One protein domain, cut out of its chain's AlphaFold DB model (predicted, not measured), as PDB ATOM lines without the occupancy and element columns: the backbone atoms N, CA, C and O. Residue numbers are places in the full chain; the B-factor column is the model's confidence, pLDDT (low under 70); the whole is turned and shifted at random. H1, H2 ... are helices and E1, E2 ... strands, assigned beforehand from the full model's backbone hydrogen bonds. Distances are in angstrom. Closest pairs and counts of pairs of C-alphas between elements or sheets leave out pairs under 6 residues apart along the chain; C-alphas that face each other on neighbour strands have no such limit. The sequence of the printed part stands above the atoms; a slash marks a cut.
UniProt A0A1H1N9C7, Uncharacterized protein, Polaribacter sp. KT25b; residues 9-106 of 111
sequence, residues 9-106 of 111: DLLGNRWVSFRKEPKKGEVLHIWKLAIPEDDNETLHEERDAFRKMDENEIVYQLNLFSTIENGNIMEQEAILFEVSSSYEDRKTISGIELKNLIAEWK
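Overview. This is residues 9 to 106 of the 111 residues of an uncharacterized protein of Polaribacter sp. KT25b (UniProt A0A1H1N9C7). A single twisted sheet of long strands, E2 to E5, with the short strands E1 and E6 at its edges, has one helix, H1, packed over one face; the other face has no named helix. The strands follow each other back and forth in hairpins, a meander in which each is the antiparallel neighbour of the one before, and H1 comes last along the chain. The printed part has 98 residues with six named strands and then one named helix, sheet order E1 E2 E3 E4 E5 E6, mostly strand, in two layers, the helix on one face of the sheet. It is compact, with a radius of gyration of the C-alphas of 14.3 A, and spans 46 by 31 by 26 A.

Along the chain. E3, residues 43 to 53, is 30.6 A long, E4, residues 59 to 69, 32.3 A, E5, residues 72 to 82, 29.5 A, and E2, residues 27 to 36, 26.5 A. E1 is residues 14 to 16, beginning at C-alpha 14 (86.850, 124.919, 80.803), and E6 residues 91 to 94. H1, residues 95 to 105, is 15.6 A long and ends at C-alpha 105 (72.735, 135.559, 94.001).

Arrangement. In the hairpin E3 and E4, N 48 and O 64 are 3.1 A apart, within hydrogen-bond range; so are N 63 and O 79 of E4 and E5, at 2.9 A. E2 pairs with E3 through N 30 and O 49, 2.7 A, and with E1 through N 15 and O 32, 2.9 A. E6 pairs with E5 through N 78 and O 93, 2.9 A. E2 bends by 54 degrees at residue 30, and E5 by 64 degrees at residue 75. H1 is on the sheet at a height over the sheet of 8.5 A, only just over E4 alone, with 4 of its C-alphas falling there and 2 each on E3, E5 and E6; it runs slantwise to the strands, at 57 degrees to E4 on the local plane. Its closest C-alphas to E5 are those of Leu 98 and Glu 77, 7.2 A. In H1 every O i to N i+4 pair is within hydrogen-bond range.

Size, cuts and confidence. The C-alphas of Asn 40 and Asn 56, the two farthest apart, are 46.1 A apart. The printed part has no cut and no long link. Mean pLDDT of the printed part is 88.6; residues 9 to 12 are under 70.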
ATOM      1  N   ASP A   9      95.882 129.539  83.846       55.53
ATOM      2  CA  ASP A   9      95.385 128.165  83.760       55.53
ATOM      3  C   ASP A   9      93.938 128.011  83.229       55.53
ATOM      4  O   ASP A   9      93.572 126.932  82.759       55.53
ATOM      5  N   LEU A  10      93.087 129.041  83.316       61.84
ATOM      6  CA  LEU A  10      91.696 129.028  82.841       61.84
ATOM      7  C   LEU A  10      91.528 129.576  81.420       61.84
ATOM      8  O   LEU A  10      90.476 129.356  80.820       61.84
ATOM      9  N   LEU A  11      92.531 130.262  80.869       66.19
ATOM     10  CA  LEU A  11      92.469 130.813  79.516       66.19
ATOM     11  C   LEU A  11      92.485 129.664  78.502       66.19
ATOM     12  O   LEU A  11      93.348 128.791  78.527       66.19
ATOM     13  N   GLY A  12      91.451 129.598  77.663       67.00
ATOM     14  CA  GLY A  12      91.230 128.489  76.732       67.00
ATOM     15  C   GLY A  12      90.760 127.184  77.389       67.00
ATOM     16  O   GLY A  12      90.445 126.225  76.683       67.00
ATOM     17  N   ASN A  13      90.646 127.137  78.722       72.69
ATOM     18  CA  ASN A  13      90.270 125.943  79.470       72.69
ATOM     19  C   ASN A  13      88.893 126.087  80.120       72.69
ATOM     20  O   ASN A  13      88.520 127.113  80.687       72.69
ATOM     21  N   ARG A  14      88.124 124.996  80.089       81.81
ATOM     22  CA  ARG A  14      86.850 124.919  80.803       81.81
ATOM     23  C   ARG A  14      87.072 124.351  82.195       81.81
ATOM     24  O   ARG A  14      87.334 123.158  82.346       81.81
ATOM     25  N   TRP A  15      86.855 125.169  83.214       88.62
ATOM     26  CA  TRP A  15      86.694 124.667  84.571       88.62
ATOM     27  C   TRP A  15      85.260 124.183  84.784       88.62
ATOM     28  O   TRP A  15      84.303 124.804  84.319       88.62
ATOM     29  N   VAL A  16      85.102 123.065  85.489       87.56
ATOM     30  CA  VAL A  16      83.799 122.485  85.822       87.56
ATOM     31  C   VAL A  16      83.806 122.071  87.285       87.56
ATOM     32  O   VAL A  16      84.743 121.437  87.767       87.56
ATOM     33  N   SER A  17      82.733 122.406  87.989       88.88
ATOM     34  CA  SER A  17      82.516 121.987  89.363       88.88
ATOM     35  C   SER A  17      82.352 120.478  89.467       88.88
ATOM     36  O   SER A  17      81.687 119.832  88.655       88.88
ATOM     37  N   PHE A  18      82.911 119.909  90.531       86.25
ATOM     38  CA  PHE A  18      82.736 118.496  90.863       86.25
ATOM     39  C   PHE A  18      81.283 118.160  91.241       86.25
ATOM     40  O   PHE A  18      80.862 117.008  91.133       86.25
ATOM     41  N   ARG A  19      80.502 119.158  91.681       88.94
ATOM     42  CA  ARG A  19      79.079 119.021  92.015       88.94
ATOM     43  C   ARG A  19      78.211 119.570  90.896       88.94
ATOM     44  O   ARG A  19      78.474 120.636  90.352       88.94
ATOM     45  N   LYS A  20      77.119 118.859  90.615       85.19
ATOM     46  CA  LYS A  20      76.114 119.279  89.632       85.19
ATOM     47  C   LYS A  20      74.957 120.058  90.257       85.19
ATOM     48  O   LYS A  20      74.320 120.836  89.554       85.19
ATOM     49  N   GLU A  21      74.686 119.872  91.547       89.75
ATOM     50  CA  GLU A  21      73.521 120.464  92.214       89.75
ATOM     51  C   GLU A  21      73.914 121.277  93.460       89.75
ATOM     52  O   GLU A  21      74.732 120.810  94.275       89.75
ATOM     53  N   PRO A  22      73.361 122.495  93.613       92.19
ATOM     54  CA  PRO A  22      73.492 123.282  94.832       92.19
ATOM     55  C   PRO A  22      72.646 122.681  95.965       92.19
ATOM     56  O   PRO A  22      71.676 121.968  95.732       92.19
ATOM     57  N   LYS A  23      73.008 122.984  97.210       91.00
ATOM     58  CA  LYS A  23      72.151 122.795  98.385       91.00
ATOM     59  C   LYS A  23      71.079 123.887  98.421       91.00
ATOM     60  O   LYS A  23      71.217 124.926  97.779       91.00
ATOM     61  N   LYS A  24      70.043 123.689  99.236       88.81
ATOM     62  CA  LYS A  24      68.988 124.685  99.463       88.81
ATOM     63  C   LYS A  24      69.578 126.045  99.866       88.81
ATOM     64  O   LYS A  24      70.314 126.125 100.850       88.81
ATOM     65  N   GLY A  25      69.274 127.090  99.093       83.31
ATOM     66  CA  GLY A  25      69.790 128.449  99.301       83.31
ATOM     67  C   GLY A  25      71.261 128.670  98.912       83.31
ATOM     68  O   GLY A  25      71.753 129.791  99.038       83.31
ATOM     69  N   GLU A  26      71.972 127.643  98.436       88.25
ATOM     70  CA  GLU A  26      73.334 127.759  97.901       88.25
ATOM     71  C   GLU A  26      73.281 128.246  96.448       88.25
ATOM     72  O   GLU A  26      72.442 127.804  95.658       88.25
ATOM     73  N   VAL A  27      74.224 129.115  96.089       92.12
ATOM     74  CA  VAL A  27      74.567 129.406  94.695       92.12
ATOM     75  C   VAL A  27      75.871 128.680  94.385       92.12
ATOM     76  O   VAL A  27      76.883 128.893  95.051       92.12
ATOM     77  N   LEU A  28      75.840 127.789  93.399       93.06
ATOM     78  CA  LEU A  28      76.964 126.955  92.992       93.06
ATOM     79  C   LEU A  28      77.446 127.373  91.604       93.06
ATOM     80  O   LEU A  28      76.685 127.311  90.642       93.06
ATOM     81  N   HIS A  29      78.723 127.729  91.483       93.38
ATOM     82  CA  HIS A  29      79.376 127.907  90.188       93.38
ATOM     83  C   HIS A  29      79.610 126.525  89.559       93.38
ATOM     84  O   HIS A  29      80.302 125.695  90.140       93.38
ATOM     85  N   ILE A  30      78.989 126.253  88.412       93.69
ATOM     86  CA  ILE A  30      78.981 124.954  87.730       93.69
ATOM     87  C   ILE A  30      80.102 124.836  86.714       93.69
ATOM     88  O   ILE A  30      80.725 123.781  86.629       93.69
ATOM     89  N   TRP A  31      80.342 125.865  85.914       91.81
ATOM     90  CA  TRP A  31      81.462 125.884  84.983       91.81
ATOM     91  C   TRP A  31      81.825 127.312  84.610       91.81
ATOM     92  O   TRP A  31      80.944 128.164  84.568       91.81
ATOM     93  N   LYS A  32      83.103 127.513  84.287       91.25
ATOM     94  CA  LYS A  32      83.658 128.746  83.731       91.25
ATOM     95  C   LYS A  32      84.451 128.412  82.479       91.25
ATOM     96  O   LYS A  32      85.102 127.366  82.420       91.25
ATOM     97  N   LEU A  33      84.393 129.290  81.495       89.25
ATOM     98  CA  LEU A  33      85.228 129.265  80.308       89.25
ATOM     99  C   LEU A  33      85.729 130.685  80.063       89.25
ATOM    100  O   LEU A  33      84.914 131.585  79.874       89.25
ATOM    101  N   ALA A  34      87.045 130.862  80.072       88.50
ATOM    102  CA  ALA A  34      87.696 132.110  79.703       88.50
ATOM    103  C   ALA A  34      88.277 131.947  78.292       88.50
ATOM    104  O   ALA A  34      89.009 130.993  78.025       88.50
ATOM    105  N   ILE A  35      87.896 132.826  77.370       88.62
ATOM    106  CA  ILE A  35      88.230 132.740  75.948       88.62
ATOM    107  C   ILE A  35      89.132 133.931  75.609       88.62
ATOM    108  O   ILE A  35      88.686 135.076  75.746       88.62
ATOM    109  N   PRO A  36      90.390 133.691  75.206       87.12
ATOM    110  CA  PRO A  36      91.281 134.767  74.805       87.12
ATOM    111  C   PRO A  36      90.932 135.309  73.408       87.12
ATOM    112  O   PRO A  36      90.383 134.583  72.577       87.12
ATOM    113  N   GLU A  37      91.263 136.575  73.154       83.56
ATOM    114  CA  GLU A  37      91.176 137.214  71.830       83.56
ATOM    115  C   GLU A  37      92.271 136.707  70.889       83.56
ATOM    116  O   GLU A  37      92.060 136.552  69.685       83.56
ATOM    117  N   ASP A  38      93.460 136.486  71.449       78.50
ATOM    118  CA  ASP A  38      94.697 136.281  70.715       78.50
ATOM    119  C   ASP A  38      95.633 135.271  71.396       78.50
ATOM    120  O   ASP A  38      95.425 134.831  72.530       78.50
ATOM    121  N   ASP A  39      96.709 134.916  70.688       76.00
ATOM    122  CA  ASP A  39      97.764 134.027  71.190       76.00
ATOM    123  C   ASP A  39      98.558 134.643  72.362       76.00
ATOM    124  O   ASP A  39      99.363 133.950  72.984       76.00
ATOM    125  N   ASN A  40      98.345 135.928  72.680       75.19
ATOM    126  CA  ASN A  40      98.920 136.573  73.865       75.19
ATOM    127  C   ASN A  40      98.092 136.304  75.132       75.19
ATOM    128  O   ASN A  40      98.375 136.892  76.174       75.19
ATOM    129  N   GLU A  41      97.085 135.429  75.042       75.75
ATOM    130  CA  GLU A  41      96.195 135.050  76.139       75.75
ATOM    131  C   GLU A  41      95.410 136.249  76.709       75.75
ATOM    132  O   GLU A  41      94.989 136.250  77.865       75.75
ATOM    133  N   THR A  42      95.166 137.285  75.899       83.44
ATOM    134  CA  THR A  42      94.376 138.442  76.338       83.44
ATOM    135  C   THR A  42      92.917 138.029  76.499       83.44
ATOM    136  O   THR A  42      92.275 137.660  75.521       83.44
ATOM    137  N   LEU A  43      92.368 138.078  77.717       84.06
ATOM    138  CA  LEU A  43      90.977 137.689  77.962       84.06
ATOM    139  C   LEU A  43      89.987 138.577  77.189       84.06
ATOM    140  O   LEU A  43      89.981 139.792  77.383       84.06
ATOM    141  N   HIS A  44      89.114 137.949  76.397       89.50
ATOM    142  CA  HIS A  44      88.096 138.623  75.590       89.50
ATOM    143  C   HIS A  44      86.669 138.264  75.993       89.50
ATOM    144  O   HIS A  44      85.834 139.146  76.170       89.50
ATOM    145  N   GLU A  45      86.376 136.974  76.165       91.19
ATOM    146  CA  GLU A  45      85.060 136.527  76.618       91.19
ATOM    147  C   GLU A  45      85.176 135.680  77.877       91.19
ATOM    148  O   GLU A  45      86.055 134.827  78.009       91.19
ATOM    149  N   GLU A  46      84.203 135.836  78.764       91.00
ATOM    150  CA  GLU A  46      83.954 134.891  79.840       91.00
ATOM    151  C   GLU A  46      82.543 134.339  79.759       91.00
ATOM    152  O   GLU A  46      81.563 135.054  79.532       91.00
ATOM    153  N   ARG A  47      82.444 133.032  79.976       92.94
ATOM    154  CA  ARG A  47      81.174 132.336  80.108       92.94
ATOM    155  C   ARG A  47      81.168 131.603  81.430       92.94
ATOM    156  O   ARG A  47      81.999 130.723  81.655       92.94
ATOM    157  N   ASP A  48      80.189 131.911  82.260       93.25
ATOM    158  CA  ASP A  48      80.044 131.329  83.587       93.25
ATOM    159  C   ASP A  48      78.638 130.744  83.719       93.25
ATOM    160  O   ASP A  48      77.666 131.300  83.212       93.25
ATOM    161  N   ALA A  49      78.500 129.624  84.421       94.00
ATOM    162  CA  ALA A  49      77.193 129.083  84.774       94.00
ATOM    163  C   ALA A  49      77.048 128.909  86.271       94.00
ATOM    164  O   ALA A  49      77.828 128.199  86.900       94.00
ATOM    165  N   PHE A  50      75.971 129.451  86.819       95.06
ATOM    166  CA  PHE A  50      75.621 129.337  88.225       95.06
ATOM    167  C   PHE A  50      74.312 128.586  88.370       95.06
ATOM    168  O   PHE A  50      73.403 128.762  87.563       95.06
ATOM    169  N   ARG A  51      74.192 127.762  89.409       95.50
ATOM    170  CA  ARG A  51      72.921 127.167  89.819       95.50
ATOM    171  C   ARG A  51      72.528 127.624  91.205       95.50
ATOM    172  O   ARG A  51      73.383 127.684  92.083       95.50
ATOM    173  N   LYS A  52      71.237 127.845  91.414       95.06
ATOM    174  CA  LYS A  52      70.642 128.112  92.725       95.06
ATOM    175  C   LYS A  52      69.458 127.179  92.933       95.06
ATOM    176  O   LYS A  52      68.657 127.009  92.019       95.06
ATOM    177  N   MET A  53      69.361 126.590  94.120       94.44
ATOM    178  CA  MET A  53      68.155 125.884  94.556       94.44
ATOM    179  C   MET A  53      67.313 126.828  95.408       94.44
ATOM    180  O   MET A  53      67.811 127.376  96.399       94.44
ATOM    181  N   ASP A  54      66.064 127.032  95.004       89.25
ATOM    182  CA  ASP A  54      65.112 127.860  95.736       89.25
ATOM    183  C   ASP A  54      64.520 127.129  96.960       89.25
ATOM    184  O   ASP A  54      64.946 126.037  97.350       89.25
ATOM    185  N   GLU A  55      63.549 127.756  97.626       87.62
ATOM    186  CA  GLU A  55      62.923 127.172  98.813       87.62
ATOM    187  C   GLU A  55      62.021 125.965  98.517       87.62
ATOM    188  O   GLU A  55      61.809 125.145  99.416       87.62
ATOM    189  N   ASN A  56      61.547 125.845  97.275       89.75
ATOM    190  CA  ASN A  56      60.694 124.770  96.775       89.75
ATOM    191  C   ASN A  56      61.503 123.627  96.142       89.75
ATOM    192  O   ASN A  56      60.920 122.750  95.511       89.75
ATOM    193  N   GLU A  57      62.830 123.635  96.310       89.88
ATOM    194  CA  GLU A  57      63.762 122.653  95.739       89.88
ATOM    195  C   GLU A  57      63.855 122.704  94.203       89.88
ATOM    196  O   GLU A  57      64.409 121.800  93.576       89.88
ATOM    197  N   ILE A  58      63.394 123.800  93.594       91.75
ATOM    198  CA  ILE A  58      63.538 124.053  92.163       91.75
ATOM    199  C   ILE A  58      64.946 124.586  91.905       91.75
ATOM    200  O   ILE A  58      65.418 125.524  92.558       91.75
ATOM    201  N   VAL A  59      65.638 123.978  90.940       94.50
ATOM    202  CA  VAL A  59      66.997 124.372  90.561       94.50
ATOM    203  C   VAL A  59      66.947 125.254  89.325       94.50
ATOM    204  O   VAL A  59      66.578 124.804  88.243       94.50
ATOM    205  N   TYR A  60      67.411 126.488  89.469       94.88
ATOM    206  CA  TYR A  60      67.600 127.421  88.366       94.88
ATOM    207  C   TYR A  60      69.060 127.453  87.947       94.88
ATOM    208  O   TYR A  60      69.948 127.359  88.795       94.88
ATOM    209  N   GLN A  61      69.313 127.619  86.651       95.44
ATOM    210  CA  GLN A  61      70.635 127.874  86.099       95.44
ATOM    211  C   GLN A  61      70.662 129.223  85.384       95.44
ATOM    212  O   GLN A  61      69.807 129.519  84.553       95.44
ATOM    213  N   LEU A  62      71.686 130.007  85.701       95.88
ATOM    214  CA  LEU A  62      72.021 131.268  85.065       95.88
ATOM    215  C   LEU A  62      73.324 131.081  84.288       95.88
ATOM    216  O   LEU A  62      74.357 130.817  84.901       95.88
ATOM    217  N   ASN A  63      73.281 131.212  82.965       95.62
ATOM    218  CA  ASN A  63      74.481 131.264  82.130       95.62
ATOM    219  C   ASN A  63      74.798 132.725  81.825       95.62
ATOM    220  O   ASN A  63      74.025 133.344  81.100       95.62
ATOM    221  N   LEU A  64      75.894 133.247  82.369       95.38
ATOM    222  CA  LEU A  64      76.424 134.575  82.080       95.38
ATOM    223  C   LEU A  64      77.345 134.523  80.862       95.38
ATOM    224  O   LEU A  64      78.152 133.602  80.727       95.38
ATOM    225  N   PHE A  65      77.248 135.549  80.028       95.00
ATOM    226  CA  PHE A  65      78.134 135.812  78.903       95.00
ATOM    227  C   PHE A  65      78.649 137.235  79.069       95.00
ATOM    228  O   PHE A  65      77.846 138.165  79.147       95.00
ATOM    229  N   SER A  66      79.965 137.389  79.179       92.81
ATOM    230  CA  SER A  66      80.614 138.680  79.397       92.81
ATOM    231  C   SER A  66      81.647 138.926  78.308       92.81
ATOM    232  O   SER A  66      82.471 138.049  78.048       92.81
ATOM    233  N   THR A  67      81.632 140.123  77.732       92.12
ATOM    234  CA  THR A  67      82.706 140.631  76.870       92.12
ATOM    235  C   THR A  67      83.604 141.528  77.704       92.12
ATOM    236  O   THR A  67      83.112 142.381  78.450       92.12
ATOM    237  N   ILE A  68      84.911 141.330  77.597       89.88
ATOM    238  CA  ILE A  68      85.922 141.957  78.439       89.88
ATOM    239  C   ILE A  68      86.915 142.708  77.557       89.88
ATOM    240  O   ILE A  68      87.410 142.178  76.568       89.88
ATOM    241  N   GLU A  69      87.223 143.944  77.940       87.00
ATOM    242  CA  GLU A  69      88.241 144.764  77.290       87.00
ATOM    243  C   GLU A  69      89.131 145.403  78.360       87.00
ATOM    244  O   GLU A  69      88.653 146.045  79.301       87.00
ATOM    245  N   ASN A  70      90.449 145.208  78.245       82.56
ATOM    246  CA  ASN A  70      91.433 145.710  79.212       82.56
ATOM    247  C   ASN A  70      91.102 145.335  80.675       82.56
ATOM    248  O   ASN A  70      91.284 146.141  81.588       82.56
ATOM    249  N   GLY A  71      90.563 144.129  80.889       78.75
ATOM    250  CA  GLY A  71      90.163 143.619  82.206       78.75
ATOM    251  C   GLY A  71      88.813 144.125  82.729       78.75
ATOM    252  O   GLY A  71      88.430 143.753  83.833       78.75
ATOM    253  N   ASN A  72      88.073 144.932  81.962       83.38
ATOM    254  CA  ASN A  72      86.761 145.450  82.355       83.38
ATOM    255  C   ASN A  72      85.642 144.733  81.602       83.38
ATOM    256  O   ASN A  72      85.747 144.535  80.394       83.38
ATOM    257  N   ILE A  73      84.545 144.410  82.290       88.06
ATOM    258  CA  ILE A  73      83.329 143.899  81.643       88.06
ATOM    259  C   ILE A  73      82.662 145.049  80.878       88.06
ATOM    260  O   ILE A  73      82.177 146.007  81.481       88.06
ATOM    261  N   MET A  74      82.626 144.931  79.554       91.12
ATOM    262  CA  MET A  74      82.036 145.920  78.650       91.12
ATOM    263  C   MET A  74      80.557 145.633  78.406       91.12
ATOM    264  O   MET A  74      79.710 146.520  78.525       91.12
ATOM    265  N   GLU A  75      80.244 144.374  78.116       92.12
ATOM    266  CA  GLU A  75      78.890 143.895  77.866       92.12
ATOM    267  C   GLU A  75      78.644 142.627  78.668       92.12
ATOM    268  O   GLU A  75      79.545 141.808  78.855       92.12
ATOM    269  N   GLN A  76      77.416 142.478  79.158       93.44
ATOM    270  CA  GLN A  76      77.016 141.286  79.881       93.44
ATOM    271  C   GLN A  76      75.536 140.989  79.672       93.44
ATOM    272  O   GLN A  76      74.665 141.839  79.887       93.44
ATOM    273  N   GLU A  77      75.261 139.751  79.298       96.25
ATOM    274  CA  GLU A  77      73.920 139.199  79.195       96.25
ATOM    275  C   GLU A  77      73.877 137.805  79.811       96.25
ATOM    276  O   GLU A  77      74.906 137.202  80.135       96.25
ATOM    277  N   ALA A  78      72.670 137.286  80.011       96.81
ATOM    278  CA  ALA A  78      72.514 135.959  80.557       96.81
ATOM    279  C   ALA A  78      71.269 135.241  80.064       96.81
ATOM    280  O   ALA A  78      70.284 135.854  79.660       96.81
ATOM    281  N   ILE A  79      71.302 133.916  80.176       96.69
ATOM    282  CA  ILE A  79      70.138 133.055  79.982       96.69
ATOM    283  C   ILE A  79      69.811 132.396  81.319       96.69
ATOM    284  O   ILE A  79      70.629 131.645  81.857       96.69
ATOM    285  N   LEU A  80      68.610 132.660  81.833       96.31
ATOM    286  CA  LEU A  80      68.059 132.061  83.046       96.31
ATOM    287  C   LEU A  80      66.996 131.021  82.683       96.31
ATOM    288  O   LEU A  80      66.137 131.275  81.839       96.31
ATOM    289  N   PHE A  81      67.046 129.856  83.325       95.38
ATOM    290  CA  PHE A  81      66.066 128.785  83.135       95.38
ATOM    291  C   PHE A  81      66.026 127.832  84.328       95.38
ATOM    292  O   PHE A  81      66.980 127.750  85.104       95.38
ATOM    293  N   GLU A  82      64.933 127.089  84.467       95.19
ATOM    294  CA  GLU A  82      64.846 125.957  85.388       95.19
ATOM    295  C   GLU A  82      65.546 124.731  84.774       95.19
ATOM    296  O   GLU A  82      65.385 124.420  83.599       95.19
ATOM    297  N   VAL A  83      66.353 124.007  85.549       91.75
ATOM    298  CA  VAL A  83      67.171 122.894  85.029       91.75
ATOM    299  C   VAL A  83      66.317 121.726  84.523       91.75
ATOM    300  O   VAL A  83      66.716 121.057  83.571       91.75
ATOM    301  N   SER A  84      65.166 121.476  85.148       89.12
ATOM    302  CA  SER A  84      64.197 120.444  84.758       89.12
ATOM    303  C   SER A  84      63.284 120.853  83.604       89.12
ATOM    304  O   SER A  84      62.598 119.987  83.058       89.12
ATOM    305  N   SER A  85      63.243 122.136  83.238       83.62
ATOM    306  CA  SER A  85      62.291 122.639  82.252       83.62
ATOM    307  C   SER A  85      62.752 122.405  80.814       83.62
ATOM    308  O   SER A  85      63.874 121.970  80.528       83.62
ATOM    309  N   SER A  86      61.852 122.697  79.877       73.62
ATOM    310  CA  SER A  86      62.149 122.615  78.456       73.62
ATOM    311  C   SER A  86      63.091 123.746  78.020       73.62
ATOM    312  O   SER A  86      63.293 124.737  78.726       73.62
ATOM    313  N   TYR A  87      63.667 123.624  76.821       74.06
ATOM    314  CA  TYR A  87      64.468 124.698  76.223       74.06
ATOM    315  C   TYR A  87      63.660 125.975  75.946       74.06
ATOM    316  O   TYR A  87      64.260 127.042  75.833       74.06
ATOM    317  N   GLU A  88      62.336 125.868  75.826       77.31
ATOM    318  CA  GLU A  88      61.445 126.977  75.474       77.31
ATOM    319  C   GLU A  88      61.262 127.965  76.637       77.31
ATOM    320  O   GLU A  88      60.972 129.135  76.409       77.31
ATOM    321  N   ASP A  89      61.546 127.535  77.869       82.25
ATOM    322  CA  ASP A  89      61.387 128.333  79.094       82.25
ATOM    323  C   ASP A  89      62.617 129.206  79.416       82.25
ATOM    324  O   ASP A  89      62.762 129.752  80.513       82.25
ATOM    325  N   ARG A  90      63.550 129.325  78.466       91.81
ATOM    326  CA  ARG A  90      64.780 130.104  78.622       91.81
ATOM    327  C   ARG A  90      64.503 131.587  78.471       91.81
ATOM    328  O   ARG A  90      64.082 132.051  77.414       91.81
ATOM    329  N   LYS A  91      64.832 132.346  79.511       94.12
ATOM    330  CA  LYS A  91      64.713 133.798  79.518       94.12
ATOM    331  C   LYS A  91      66.078 134.447  79.327       94.12
ATOM    332  O   LYS A  91      66.957 134.294  80.174       94.12
ATOM    333  N   THR A  92      66.231 135.215  78.252       96.06
ATOM    334  CA  THR A  92      67.358 136.145  78.117       96.06
ATOM    335  C   THR A  92      67.138 137.341  79.039       96.06
ATOM    336  O   THR A  92      66.059 137.934  79.042       96.06
ATOM    337  N   ILE A  93      68.153 137.691  79.821       95.50
ATOM    338  CA  ILE A  93      68.150 138.825  80.745       95.50
ATOM    339  C   ILE A  93      69.420 139.659  80.555       95.50
ATOM    340  O   ILE A  93      70.494 139.131  80.272       95.50
ATOM    341  N   SER A  94      69.303 140.972  80.725       95.00
ATOM    342  CA  SER A  94      70.417 141.913  80.586       95.00
ATOM    343  C   SER A  94      70.157 143.194  81.388       95.00
ATOM    344  O   SER A  94      69.103 143.364  82.013       95.00
ATOM    345  N   GLY A  95      71.136 144.100  81.418       92.81
ATOM    346  CA  GLY A  95      70.983 145.420  82.031       92.81
ATOM    347  C   GLY A  95      70.662 145.365  83.529       92.81
ATOM    348  O   GLY A  95      71.310 144.653  84.294       92.81
ATOM    349  N   ILE A  96      69.676 146.155  83.972       93.88
ATOM    350  CA  ILE A  96      69.352 146.290  85.403       93.88
ATOM    351  C   ILE A  96      68.782 145.004  86.012       93.88
ATOM    352  O   ILE A  96      69.058 144.708  87.171       93.88
ATOM    353  N   GLU A  97      68.017 144.228  85.238       95.25
ATOM    354  CA  GLU A  97      67.458 142.957  85.704       95.25
ATOM    355  C   GLU A  97      68.581 141.972  86.033       95.25
ATOM    356  O   GLU A  97      68.599 141.392  87.118       95.25
ATOM    357  N   LEU A  98      69.561 141.856  85.134       94.62
ATOM    358  CA  LEU A  98      70.724 141.004  85.341       94.62
ATOM    359  C   LEU A  98      71.562 141.458  86.545       94.62
ATOM    360  O   LEU A  98      71.890 140.637  87.396       94.62
ATOM    361  N   LYS A  99      71.840 142.761  86.669       92.44
ATOM    362  CA  LYS A  99      72.592 143.317  87.812       92.44
ATOM    363  C   LYS A  99      71.921 143.016  89.151       92.44
ATOM    364  O   LYS A  99      72.589 142.639  90.113       92.44
ATOM    365  N   ASN A 100      70.597 143.143  89.213       94.75
ATOM    366  CA  ASN A 100      69.839 142.808  90.416       94.75
ATOM    367  C   ASN A 100      69.946 141.316  90.747       94.75
ATOM    368  O   ASN A 100      70.146 140.968  91.909       94.75
ATOM    369  N   LEU A 101      69.858 140.444  89.739       94.06
ATOM    370  CA  LEU A 101      69.965 139.000  89.935       94.06
ATOM    371  C   LEU A 101      71.367 138.585  90.401       94.06
ATOM    372  O   LEU A 101      71.490 137.799  91.337       94.06
ATOM    373  N   ILE A 102      72.417 139.144  89.796       92.31
ATOM    374  CA  ILE A 102      73.814 138.928  90.200       92.31
ATOM    375  C   ILE A 102      74.020 139.335  91.663       92.31
ATOM    376  O   ILE A 102      74.581 138.561  92.445       92.31
ATOM    377  N   ALA A 103      73.503 140.503  92.057       91.75
ATOM    378  CA  ALA A 103      73.567 140.980  93.434       91.75
ATOM    379  C   ALA A 103      72.776 140.081  94.403       91.75
ATOM    380  O   ALA A 103      73.281 139.744  95.477       91.75
ATOM    381  N   GLU A 104      71.568 139.649  94.027       92.75
ATOM    382  CA  GLU A 104      70.741 138.737  94.828       92.75
ATOM    383  C   GLU A 104      71.448 137.391  95.043       92.75
ATOM    384  O   GLU A 104      71.506 136.874  96.162       92.75
ATOM    385  N   TRP A 105      72.023 136.836  93.977       93.00
ATOM    386  CA  TRP A 105      72.735 135.559  94.001       93.00
ATOM    387  C   TRP A 105      74.150 135.687  94.571       93.00
ATOM    388  O   TRP A 105      74.828 134.676  94.757       93.00
ATOM    389  N   LYS A 106      74.590 136.911  94.894       90.19
ATOM    390  CA  LYS A 106      75.931 137.223  95.404       90.19
ATOM    391  C   LYS A 106      77.032 136.657  94.503       90.19
ATOM    392  O   LYS A 106      78.062 136.191  94.995       90.19
TER     393      LYS A 106